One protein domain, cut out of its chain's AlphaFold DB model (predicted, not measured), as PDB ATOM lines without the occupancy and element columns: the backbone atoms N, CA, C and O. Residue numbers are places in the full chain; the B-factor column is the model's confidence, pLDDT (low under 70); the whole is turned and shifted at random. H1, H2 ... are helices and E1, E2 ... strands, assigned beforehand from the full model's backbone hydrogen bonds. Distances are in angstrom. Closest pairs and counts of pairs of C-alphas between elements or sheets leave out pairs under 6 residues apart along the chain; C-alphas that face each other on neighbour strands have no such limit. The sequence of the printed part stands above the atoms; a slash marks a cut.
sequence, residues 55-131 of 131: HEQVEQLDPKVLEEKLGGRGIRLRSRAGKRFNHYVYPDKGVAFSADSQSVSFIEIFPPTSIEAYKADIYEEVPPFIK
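This is residues 55 to 131 of the 131 residues of an uncharacterized protein of Cylindrospermum stagnale PCC 7417 (UniProt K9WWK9). A strongly twisted antiparallel sheet of four strands, E1 to E4, has the short helix H2 over one face, along E3, and the still smaller H1 on the same face beside the edge strand E4. H3 only grazes the sheet, and after it residues 122 to 131 form a tail with no named element, ending at one of the two C-alphas farthest apart. The printed part has 77 residues with three named helices and four named strands, in the order H1 H2 E1 E2 E3 E4 H3; the sheet's order is E1 E2 E3 E4. The class is mixed, helices and strands, though under half of the residues, 38 of 77, are in named elements. The whole is compact, with a radius of gyration of the C-alphas of 12.1 A and spans of 34 by 29 by 21 A.

In the sheet, E1 covers residues 75 to 78, 10.3 A from first to last C-alpha, beginning at (10.515, -15.544, 7.735). E2 covers residues 86 to 90, 13.1 A; E3 residues 95 to 99, 13.0 A; and E4 residues 104 to 109, 14.1 A. H1 covers residues 56 to 59, 5.1 A, with C-alpha 56 at (19.115, 6.981, 14.423). H2 covers residues 63 to 69, 10.0 A. H3 covers residues 115 to 121, 10.0 A, ending at (-4.276, -9.768, 10.773).

The strands form a meander, each the antiparallel neighbour of the one before, and each successive pair is a hairpin. Between E1 and E2, N 77 and O 87 are within hydrogen-bond range at 2.8 A. Between E2 and E3, N 88 and O 97 are 2.8 A apart, and between E3 and E4, N 108 and O 96 are 2.8 A apart. E1 and E4, the edge strands, are apart. H2 is on the sheet at a height over the sheet of 9.7 A, over E3 and along the strands, at 12 degrees to E3 on the local plane; E2 only just fails to lie under it, with 2 of its C-alphas falling there. Its closest C-alpha to E3 is that of Pro 63, 6.3 A from that of Ala 99. H1 is on the same face at a height of 5.7 A, but over none of the strands, only just, with 2 of its 4 C-alphas falling on E4. The closest C-alphas of H1 and E4, those of Glu 59 and Val 104, are 5.0 A apart. H3 only grazes the sheet, with its residues 115 to 119, and is apart from H1 and H2. In H2 and H3 every O i to N i+4 pair is within hydrogen-bond range; H1 is too short for such a pair, and its 1 pair of O i and N i+3 is within range.

The C-alphas of Pro 111 and Lys 131, the two farthest apart, are 35.9 A apart. The printed part has no cut, and no link is long; that from E1 to E2, with 7 residues, is short, and the others are tight. The mean pLDDT of the printed part is 94.5, and residue 131, the chain's last, is the one residue under 70.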
ATOM      1  N   HIS A  55      14.426   6.542  13.394       87.44
ATOM      2  CA  HIS A  55      15.263   7.023  14.487       87.44
ATOM      3  C   HIS A  55      16.685   6.469  14.362       87.44
ATOM      4  O   HIS A  55      16.871   5.277  14.112       87.44
ATOM      5  N   GLU A  56      17.692   7.308  14.615       87.56
ATOM      6  CA  GLU A  56      19.115   6.981  14.423       87.56
ATOM      7  C   GLU A  56      19.533   5.702  15.171       87.56
ATOM      8  O   GLU A  56      20.260   4.863  14.648       87.56
ATOM      9  N   GLN A  57      19.007   5.498  16.383       87.75
ATOM     10  CA  GLN A  57      19.296   4.293  17.173       87.75
ATOM     11  C   GLN A  57      18.802   2.999  16.516       87.75
ATOM     12  O   GLN A  57      19.382   1.948  16.766       87.75
ATOM     13  N   VAL A  58      17.738   3.055  15.708       92.12
ATOM     14  CA  VAL A  58      17.246   1.894  14.953       92.12
ATOM     15  C   VAL A  58      18.166   1.632  13.766       92.12
ATOM     16  O   VAL A  58      18.563   0.491  13.551       92.12
ATOM     17  N   GLU A  59      18.569   2.680  13.047       90.75
ATOM     18  CA  GLU A  59      19.448   2.562  11.877       90.75
ATOM     19  C   GLU A  59      20.844   2.027  12.222       90.75
ATOM     20  O   GLU A  59      21.461   1.345  11.404       90.75
ATOM     21  N   GLN A  60      21.322   2.288  13.443       92.81
ATOM     22  CA  GLN A  60      22.593   1.778  13.964       92.81
ATOM     23  C   GLN A  60      22.553   0.292  14.369       92.81
ATOM     24  O   GLN A  60      23.594  -0.275  14.714       92.81
ATOM     25  N   LEU A  61      21.384  -0.357  14.359       94.25
ATOM     26  CA  LEU A  61      21.289  -1.782  14.670       94.25
ATOM     27  C   LEU A  61      21.842  -2.624  13.520       94.25
ATOM     28  O   LEU A  61      21.438  -2.469  12.370       94.25
ATOM     29  N   ASP A  62      22.708  -3.579  13.861       95.81
ATOM     30  CA  ASP A  62      23.190  -4.589  12.922       95.81
ATOM     31  C   ASP A  62      22.113  -5.676  12.726       95.81
ATOM     32  O   ASP A  62      21.788  -6.398  13.684       95.81
ATOM     33  N   PRO A  63      21.580  -5.851  11.500       96.44
ATOM     34  CA  PRO A  63      20.592  -6.884  11.209       96.44
ATOM     35  C   PRO A  63      21.059  -8.293  11.592       96.44
ATOM     36  O   PRO A  63      20.256  -9.082  12.087       96.44
ATOM     37  N   LYS A  64      22.347  -8.621  11.429       96.69
ATOM     38  CA  LYS A  64      22.879  -9.958  11.745       96.69
ATOM     39  C   LYS A  64      22.835 -10.247  13.237       96.69
ATOM     40  O   LYS A  64      22.459 -11.344  13.634       96.69
ATOM     41  N   VAL A  65      23.154  -9.252  14.062       96.06
ATOM     42  CA  VAL A  65      23.080  -9.383  15.524       96.06
ATOM     43  C   VAL A  65      21.634  -9.619  15.968       96.06
ATOM     44  O   VAL A  65      21.395 -10.402  16.889       96.06
ATOM     45  N   LEU A  66      20.658  -8.972  15.320       95.75
ATOM     46  CA  LEU A  66      19.242  -9.236  15.586       95.75
ATOM     47  C   LEU A  66      18.840 -10.655  15.175       95.75
ATOM     48  O   LEU A  66      18.219 -11.344  15.980       95.75
ATOM     49  N   GLU A  67      19.215 -11.112  13.975       96.69
ATOM     50  CA  GLU A  67      18.952 -12.488  13.523       96.69
ATOM     51  C   GLU A  67      19.546 -13.517  14.499       96.69
ATOM     52  O   GLU A  67      18.846 -14.419  14.960       96.69
ATOM     53  N   GLU A  68      20.808 -13.357  14.901       96.81
ATOM     54  CA  GLU A  68      21.469 -14.250  15.860       96.81
ATOM     55  C   GLU A  68      20.730 -14.301  17.205       96.81
ATOM     56  O   GLU A  68      20.409 -15.385  17.700       96.81
ATOM     57  N   LYS A  69      20.375 -13.140  17.772       96.56
ATOM     58  CA  LYS A  69      19.601 -13.061  19.025       96.56
ATOM     59  C   LYS A  69      18.201 -13.657  18.891       96.56
ATOM     60  O   LYS A  69      17.658 -14.206  19.852       96.56
ATOM     61  N   LEU A  70      17.612 -13.569  17.703       96.81
ATOM     62  CA  LEU A  70      16.297 -14.115  17.395       96.81
ATOM     63  C   LEU A  70      16.358 -15.570  16.912       96.81
ATOM     64  O   LEU A  70      15.313 -16.147  16.620       96.81
ATOM     65  N   GLY A  71      17.509 -16.237  17.013       96.31
ATOM     66  CA  GLY A  71      17.635 -17.680  16.794       96.31
ATOM     67  C   GLY A  71      17.807 -18.074  15.329       96.31
ATOM     68  O   GLY A  71      17.458 -19.192  14.955       96.31
ATOM     69  N   GLY A  72      18.343 -17.173  14.509       95.75
ATOM     70  CA  GLY A  72      18.619 -17.387  13.095       95.75
ATOM     71  C   GLY A  72      17.774 -16.492  12.203       95.75
ATOM     72  O   GLY A  72      17.222 -15.487  12.637       95.75
ATOM     73  N   ARG A  73      17.686 -16.848  10.922       94.56
ATOM     74  CA  ARG A  73      16.996 -16.026   9.929       94.56
ATOM     75  C   ARG A  73      15.478 -16.177  10.032       94.56
ATOM     76  O   ARG A  73      14.956 -17.279   9.880       94.56
ATOM     77  N   GLY A  74      14.783 -15.061  10.216       96.50
ATOM     78  CA  GLY A  74      13.323 -14.999  10.255       96.50
ATOM     79  C   GLY A  74      12.657 -15.263   8.906       96.50
ATOM     80  O   GLY A  74      13.295 -15.329   7.849       96.50
ATOM     81  N   ILE A  75      11.330 -15.369   8.936       98.12
ATOM     82  CA  ILE A  75      10.515 -15.544   7.735       98.12
ATOM     83  C   ILE A  75      10.567 -14.251   6.926       98.12
ATOM     84  O   ILE A  75      10.220 -13.181   7.417       98.12
ATOM     85  N   ARG A  76      11.005 -14.353   5.670       97.50
ATOM     86  CA  ARG A  76      11.221 -13.200   4.795       97.50
ATOM     87  C   ARG A  76       9.948 -12.825   4.028       97.50
ATOM     88  O   ARG A  76       9.458 -13.623   3.230       97.50
ATOM     89  N   LEU A  77       9.480 -11.592   4.203       97.06
ATOM     90  CA  LEU A  77       8.389 -10.954   3.458       97.06
ATOM     91  C   LEU A  77       8.882  -9.690   2.728       97.06
ATOM     92  O   LEU A  77      10.001  -9.212   2.947       97.06
ATOM     93  N   ARG A  78       8.048  -9.141   1.832       96.12
ATOM     94  CA  ARG A  78       8.322  -7.847   1.187       96.12
ATOM     95  C   ARG A  78       8.169  -6.731   2.216       96.12
ATOM     96  O   ARG A  78       7.179  -6.720   2.943       96.12
ATOM     97  N   SER A  79       9.132  -5.815   2.258       95.94
ATOM     98  CA  SER A  79       9.102  -4.676   3.175       95.94
ATOM     99  C   SER A  79       8.470  -3.440   2.540       95.94
ATOM    100  O   SER A  79       8.726  -3.132   1.373       95.94
ATOM    101  N   ARG A  80       7.716  -2.689   3.349       94.75
ATOM    102  CA  ARG A  80       7.211  -1.355   2.999       94.75
ATOM    103  C   ARG A  80       8.294  -0.267   3.027       94.75
ATOM    104  O   ARG A  80       8.082   0.800   2.471       94.75
ATOM    105  N   ALA A  81       9.477  -0.546   3.587       92.81
ATOM    106  CA  ALA A  81      10.608   0.394   3.628       92.81
ATOM    107  C   ALA A  81      11.324   0.586   2.273       92.81
ATOM    108  O   ALA A  81      12.251   1.385   2.161       92.81
ATOM    109  N   GLY A  82      10.930  -0.147   1.226       91.62
ATOM    110  CA  GLY A  82      11.457   0.033  -0.129       91.62
ATOM    111  C   GLY A  82      12.190  -1.187  -0.687       91.62
ATOM    112  O   GLY A  82      12.408  -2.187  -0.010       91.62
ATOM    113  N   LYS A  83      12.614  -1.090  -1.958       91.12
ATOM    114  CA  LYS A  83      13.093  -2.237  -2.765       91.12
ATOM    115  C   LYS A  83      14.314  -2.976  -2.196       91.12
ATOM    116  O   LYS A  83      14.547  -4.123  -2.565       91.12
ATOM    117  N   ARG A  84      15.131  -2.302  -1.380       93.25
ATOM    118  CA  ARG A  84      16.365  -2.866  -0.800       93.25
ATOM    119  C   ARG A  84      16.112  -3.624   0.502       93.25
ATOM    120  O   ARG A  84      16.928  -4.457   0.884       93.25
ATOM    121  N   PHE A  85      14.982  -3.353   1.147       95.62
ATOM    122  CA  PHE A  85      14.661  -3.877   2.460       95.62
ATOM    123  C   PHE A  85      13.834  -5.152   2.355       95.62
ATOM    124  O   PHE A  85      13.005  -5.333   1.462       95.62
ATOM    125  N   ASN A  86      14.045  -6.036   3.317       97.25
ATOM    126  CA  ASN A  86      13.230  -7.217   3.534       97.25
ATOM    127  C   ASN A  86      12.637  -7.151   4.927       97.25
ATOM    128  O   ASN A  86      13.283  -6.655   5.845       97.25
ATOM    129  N   HIS A  87      11.418  -7.660   5.067       98.00
ATOM    130  CA  HIS A  87      10.754  -7.736   6.357       98.00
ATOM    131  C   HIS A  87      10.967  -9.129   6.935       98.00
ATOM    132  O   HIS A  87      10.521 -10.114   6.342       98.00
ATOM    133  N   TYR A  88      11.711  -9.223   8.029       98.31
ATOM    134  CA  TYR A  88      12.037 -10.476   8.700       98.31
ATOM    135  C   TYR A  88      11.124 -10.655   9.904       98.31
ATOM    136  O   TYR A  88      11.145  -9.840  10.823       98.31
ATOM    137  N   VAL A  89      10.327 -11.721   9.897       98.56
ATOM    138  CA  VAL A  89       9.267 -11.960  10.883       98.56
ATOM    139  C   VAL A  89       9.583 -13.197  11.724       98.56
ATOM    140  O   VAL A  89       9.877 -14.267  11.185       98.56
ATOM    141  N   TYR A  90       9.469 -13.047  13.041       98.50
ATOM    142  CA  TYR A  90       9.633 -14.073  14.072       98.50
ATOM    143  C   TYR A  90       8.328 -14.138  14.875       98.50
ATOM    144  O   TYR A  90       8.220 -13.544  15.952       98.50
ATOM    145  N   PRO A  91       7.282 -14.767  14.314       97.94
ATOM    146  CA  PRO A  91       5.933 -14.644  14.850       97.94
ATOM    147  C   PRO A  91       5.803 -15.306  16.227       97.94
ATOM    148  O   PRO A  91       5.145 -14.756  17.103       97.94
ATOM    149  N   ASP A  92       6.518 -16.405  16.466       97.81
ATOM    150  CA  ASP A  92       6.615 -17.103  17.752       97.81
ATOM    151  C   ASP A  92       7.293 -16.267  18.850       97.81
ATOM    152  O   ASP A  92       7.062 -16.489  20.038       97.81
ATOM    153  N   LYS A  93       8.110 -15.285  18.456       98.12
ATOM    154  CA  LYS A  93       8.779 -14.339  19.358       98.12
ATOM    155  C   LYS A  93       8.058 -13.005  19.474       98.12
ATOM    156  O   LYS A  93       8.414 -12.211  20.341       98.12
ATOM    157  N   GLY A  94       7.065 -12.750  18.620       98.25
ATOM    158  CA  GLY A  94       6.364 -11.473  18.597       98.25
ATOM    159  C   GLY A  94       7.233 -10.316  18.101       98.25
ATOM    160  O   GLY A  94       7.099  -9.198  18.591       98.25
ATOM    161  N   VAL A  95       8.173 -10.583  17.188       98.44
ATOM    162  CA  VAL A  95       9.103  -9.573  16.662       98.44
ATOM    163  C   VAL A  95       9.129  -9.632  15.142       98.44
ATOM    164  O   VAL A  95       9.203 -10.708  14.551       98.44
ATOM    165  N   ALA A  96       9.133  -8.473  14.499       98.38
ATOM    166  CA  ALA A  96       9.536  -8.341  13.110       98.38
ATOM    167  C   ALA A  96      10.415  -7.105  12.934       98.38
ATOM    168  O   ALA A  96      10.336  -6.157  13.709       98.38
ATOM    169  N   PHE A  97      11.272  -7.106  11.924       98.25
ATOM    170  CA  PHE A  97      12.046  -5.923  11.579       98.25
ATOM    171  C   PHE A  97      12.301  -5.855  10.080       98.25
ATOM    172  O   PHE A  97      12.493  -6.871   9.407       98.25
ATOM    173  N   SER A  98      12.335  -4.634   9.564       97.75
ATOM    174  CA  SER A  98      12.685  -4.366   8.180       97.75
ATOM    175  C   SER A  98      14.152  -3.986   8.091       97.75
ATOM    176  O   SER A  98      14.558  -2.992   8.684       97.75
ATOM    177  N   ALA A  99      14.936  -4.735   7.322       97.44
ATOM    178  CA  ALA A  99      16.365  -4.489   7.169       97.44
ATOM    179  C   ALA A  99      16.865  -4.752   5.746       97.44
ATOM    180  O   ALA A  99      16.311  -5.576   5.007       97.44
ATOM    181  N   ASP A 100      17.932  -4.052   5.373       95.44
ATOM    182  CA  ASP A 100      18.779  -4.426   4.245       95.44
ATOM    183  C   ASP A 100      20.044  -5.150   4.752       95.44
ATOM    184  O   ASP A 100      20.026  -5.781   5.808       95.44
ATOM    185  N   SER A 101      21.128  -5.163   3.973       93.00
ATOM    186  CA  SER A 101      22.381  -5.807   4.389       93.00
ATOM    187  C   SER A 101      23.182  -5.028   5.439       93.00
ATOM    188  O   SER A 101      24.170  -5.565   5.933       93.00
ATOM    189  N   GLN A 102      22.837  -3.766   5.698       93.06
ATOM    190  CA  GLN A 102      23.627  -2.829   6.497       93.06
ATOM    191  C   GLN A 102      22.849  -2.249   7.673       93.06
ATOM    192  O   GLN A 102      23.443  -2.083   8.732       93.06
ATOM    193  N   SER A 103      21.561  -1.948   7.505       94.81
ATOM    194  CA  SER A 103      20.786  -1.257   8.536       94.81
ATOM    195  C   SER A 103      19.378  -1.809   8.713       94.81
ATOM    196  O   SER A 103      18.795  -2.456   7.831       94.81
ATOM    197  N   VAL A 104      18.826  -1.523   9.889       97.25
ATOM    198  CA  VAL A 104      17.422  -1.744  10.227       97.25
ATOM    199  C   VAL A 104      16.666  -0.435  10.017       97.25
ATOM    200  O   VAL A 104      17.047   0.605  10.536       97.25
ATOM    201  N   SER A 105      15.581  -0.481   9.251       96.56
ATOM    202  CA  SER A 105      14.713   0.675   9.004       96.56
ATOM    203  C   SER A 105      13.648   0.834  10.090       96.56
ATOM    204  O   SER A 105      13.341   1.952  10.497       96.56
ATOM    205  N   PHE A 106      13.077  -0.276  10.562       97.56
ATOM    206  CA  PHE A 106      12.103  -0.272  11.649       97.56
ATOM    207  C   PHE A 106      11.974  -1.645  12.311       97.56
ATOM    208  O   PHE A 106      12.327  -2.670  11.719       97.56
ATOM    209  N   ILE A 107      11.409  -1.650  13.517       98.06
ATOM    210  CA  ILE A 107      11.087  -2.822  14.329       98.06
ATOM    211  C   ILE A 107       9.605  -2.777  14.711       98.06
ATOM    212  O   ILE A 107       9.044  -1.726  15.020       98.06
ATOM    213  N   GLU A 108       8.990  -3.948  14.706       98.38
ATOM    214  CA  GLU A 108       7.635  -4.233  15.151       98.38
ATOM    215  C   GLU A 108       7.702  -5.247  16.295       98.38
ATOM    216  O   GLU A 108       8.361  -6.283  16.183       98.38
ATOM    217  N   ILE A 109       7.008  -4.961  17.394       98.19
ATOM    218  CA  ILE A 109       6.845  -5.870  18.530       98.19
ATOM    219  C   ILE A 109       5.350  -6.077  18.750       98.19
ATOM    220  O   ILE A 109       4.599  -5.121  18.939       98.19
ATOM    221  N   PHE A 110       4.908  -7.325  18.737       98.38
ATOM    222  CA  PHE A 110       3.501  -7.709  18.794       98.38
ATOM    223  C   PHE A 110       3.325  -8.976  19.643       98.38
ATOM    224  O   PHE A 110       4.301  -9.676  19.913       98.38
ATOM    225  N   PRO A 111       2.107  -9.301  20.110       97.88
ATOM    226  CA  PRO A 111       1.866 -10.560  20.807       97.88
ATOM    227  C   PRO A 111       2.291 -11.769  19.951       97.88
ATOM    228  O   PRO A 111       1.908 -11.824  18.780       97.88
ATOM    229  N   PRO A 112       3.041 -12.745  20.503       98.12
ATOM    230  CA  PRO A 112       3.424 -13.947  19.771       98.12
ATOM    231  C   PRO A 112       2.241 -14.653  19.102       98.12
ATOM    232  O   PRO A 112       1.158 -14.764  19.677       98.12
ATOM    233  N   THR A 113       2.452 -15.130  17.878       98.19
ATOM    234  CA  THR A 113       1.406 -15.676  17.007       98.19
ATOM    235  C   THR A 113       1.976 -16.668  15.979       98.19
ATOM    236  O   THR A 113       3.155 -17.021  16.024       98.19
ATOM    237  N   SER A 114       1.147 -17.148  15.049       98.25
ATOM    238  CA  SER A 114       1.570 -17.930  13.877       98.25
ATOM    239  C   SER A 114       1.881 -17.026  12.678       98.25
ATOM    240  O   SER A 114       1.434 -15.879  12.614       98.25
ATOM    241  N   ILE A 115       2.624 -17.531  11.688       97.94
ATOM    242  CA  ILE A 115       2.878 -16.761  10.461       97.94
ATOM    243  C   ILE A 115       1.593 -16.533   9.654       97.94
ATOM    244  O   ILE A 115       1.440 -15.489   9.024       97.94
ATOM    245  N   GLU A 116       0.656 -17.481   9.685       98.31
ATOM    246  CA  GLU A 116      -0.643 -17.377   9.023       98.31
ATOM    247  C   GLU A 116      -1.472 -16.244   9.628       98.31
ATOM    248  O   GLU A 116      -1.958 -15.387   8.891       98.31
ATOM    249  N   ALA A 117      -1.565 -16.191  10.960       97.75
ATOM    250  CA  ALA A 117      -2.270 -15.125  11.664       97.75
ATOM    251  C   ALA A 117      -1.572 -13.769  11.483       97.75
ATOM    252  O   ALA A 117      -2.230 -12.780  11.177       97.75
ATOM    253  N   TYR A 118      -0.235 -13.716  11.551       98.12
ATOM    254  CA  TYR A 118       0.511 -12.485  11.261       98.12
ATOM    255  C   TYR A 118       0.188 -11.938   9.860       98.12
ATOM    256  O   TYR A 118      -0.064 -10.746   9.694       98.12
ATOM    257  N   LYS A 119       0.139 -12.813   8.847       97.69
ATOM    258  CA  LYS A 119      -0.222 -12.438   7.471       97.69
ATOM    259  C   LYS A 119      -1.681 -12.020   7.315       97.69
ATOM    260  O   LYS A 119      -1.978 -11.161   6.483       97.69
ATOM    261  N   ALA A 120      -2.587 -12.655   8.049       97.00
ATOM    262  CA  ALA A 120      -4.011 -12.364   7.987       97.00
ATOM    263  C   ALA A 120      -4.339 -11.024   8.654       97.00
ATOM    264  O   ALA A 120      -5.023 -10.207   8.040       97.00
ATOM    265  N   ASP A 121      -3.788 -10.791   9.846       95.81
ATOM    266  CA  ASP A 121      -4.276  -9.768  10.773       95.81
ATOM    267  C   ASP A 121      -3.391  -8.520  10.846       95.81
ATOM    268  O   ASP A 121      -3.886  -7.445  11.182       95.81
ATOM    269  N   ILE A 122      -2.090  -8.650  10.560       97.12
ATOM    270  CA  ILE A 122      -1.115  -7.562  10.711       97.12
ATOM    271  C   ILE A 122      -0.574  -7.149   9.347       97.12
ATOM    272  O   ILE A 122      -0.789  -6.022   8.924       97.12
ATOM    273  N   TYR A 123       0.104  -8.051   8.642       97.12
ATOM    274  CA  TYR A 123       0.861  -7.716   7.437       97.12
ATOM    275  C   TYR A 123      -0.029  -7.337   6.250       97.12
ATOM    276  O   TYR A 123      -0.867  -8.133   5.806       97.12
ATOM    277  N   GLU A 124       0.227  -6.166   5.672       95.00
ATOM    278  CA  GLU A 124      -0.299  -5.783   4.367       95.00
ATOM    279  C   GLU A 124       0.685  -6.178   3.260       95.00
ATOM    280  O   GLU A 124       1.892  -5.943   3.338       95.00
ATOM    281  N   GLU A 125       0.181  -6.836   2.213       91.50
ATOM    282  CA  GLU A 125       1.047  -7.283   1.130       91.50
ATOM    283  C   GLU A 125       1.515  -6.094   0.291       91.50
ATOM    284  O   GLU A 125       0.752  -5.487  -0.458       91.50
ATOM    285  N   VAL A 126       2.812  -5.806   0.368       89.94
ATOM    286  CA  VAL A 126       3.423  -4.729  -0.413       89.94
ATOM    287  C   VAL A 126       3.506  -5.151  -1.882       89.94
ATOM    288  O   VAL A 126       4.152  -6.167  -2.173       89.94
ATOM    289  N   PRO A 127       2.921  -4.407  -2.841       84.19
ATOM    290  CA  PRO A 127       3.015  -4.742  -4.259       84.19
ATOM    291  C   PRO A 127       4.476  -4.736  -4.739       84.19
ATOM    292  O   PRO A 127       5.332  -4.068  -4.152       84.19
ATOM    293  N   PRO A 128       4.812  -5.486  -5.804       80.62
ATOM    294  CA  PRO A 128       6.155  -5.432  -6.359       80.62
ATOM    295  C   PRO A 128       6.441  -4.012  -6.848       80.62
ATOM    296  O   PRO A 128       5.648  -3.412  -7.570       80.62
ATOM    297  N   PHE A 129       7.594  -3.467  -6.469       75.38
ATOM    298  CA  PHE A 129       7.949  -2.118  -6.876       75.38
ATOM    299  C   PHE A 129       8.298  -2.067  -8.372       75.38
ATOM    300  O   PHE A 129       9.418  -2.416  -8.765       75.38
ATOM    301  N   ILE A 130       7.378  -1.559  -9.189       71.94
ATOM    302  CA  ILE A 130       7.580  -1.347 -10.631       71.94
ATOM    303  C   ILE A 130       8.667  -0.266 -10.840       71.94
ATOM    304  O   ILE A 130       8.866   0.599  -9.979       71.94
ATOM    305  N   LYS A 131       9.495  -0.418 -11.880       54.28
ATOM    306  CA  LYS A 131      10.556   0.534 -12.255       54.28
ATOM    307  C   LYS A 131      10.014   1.597 -13.193       54.28
ATOM    308  O   LYS A 131       9.183   1.220 -14.042       54.28
TER     309      LYS A 131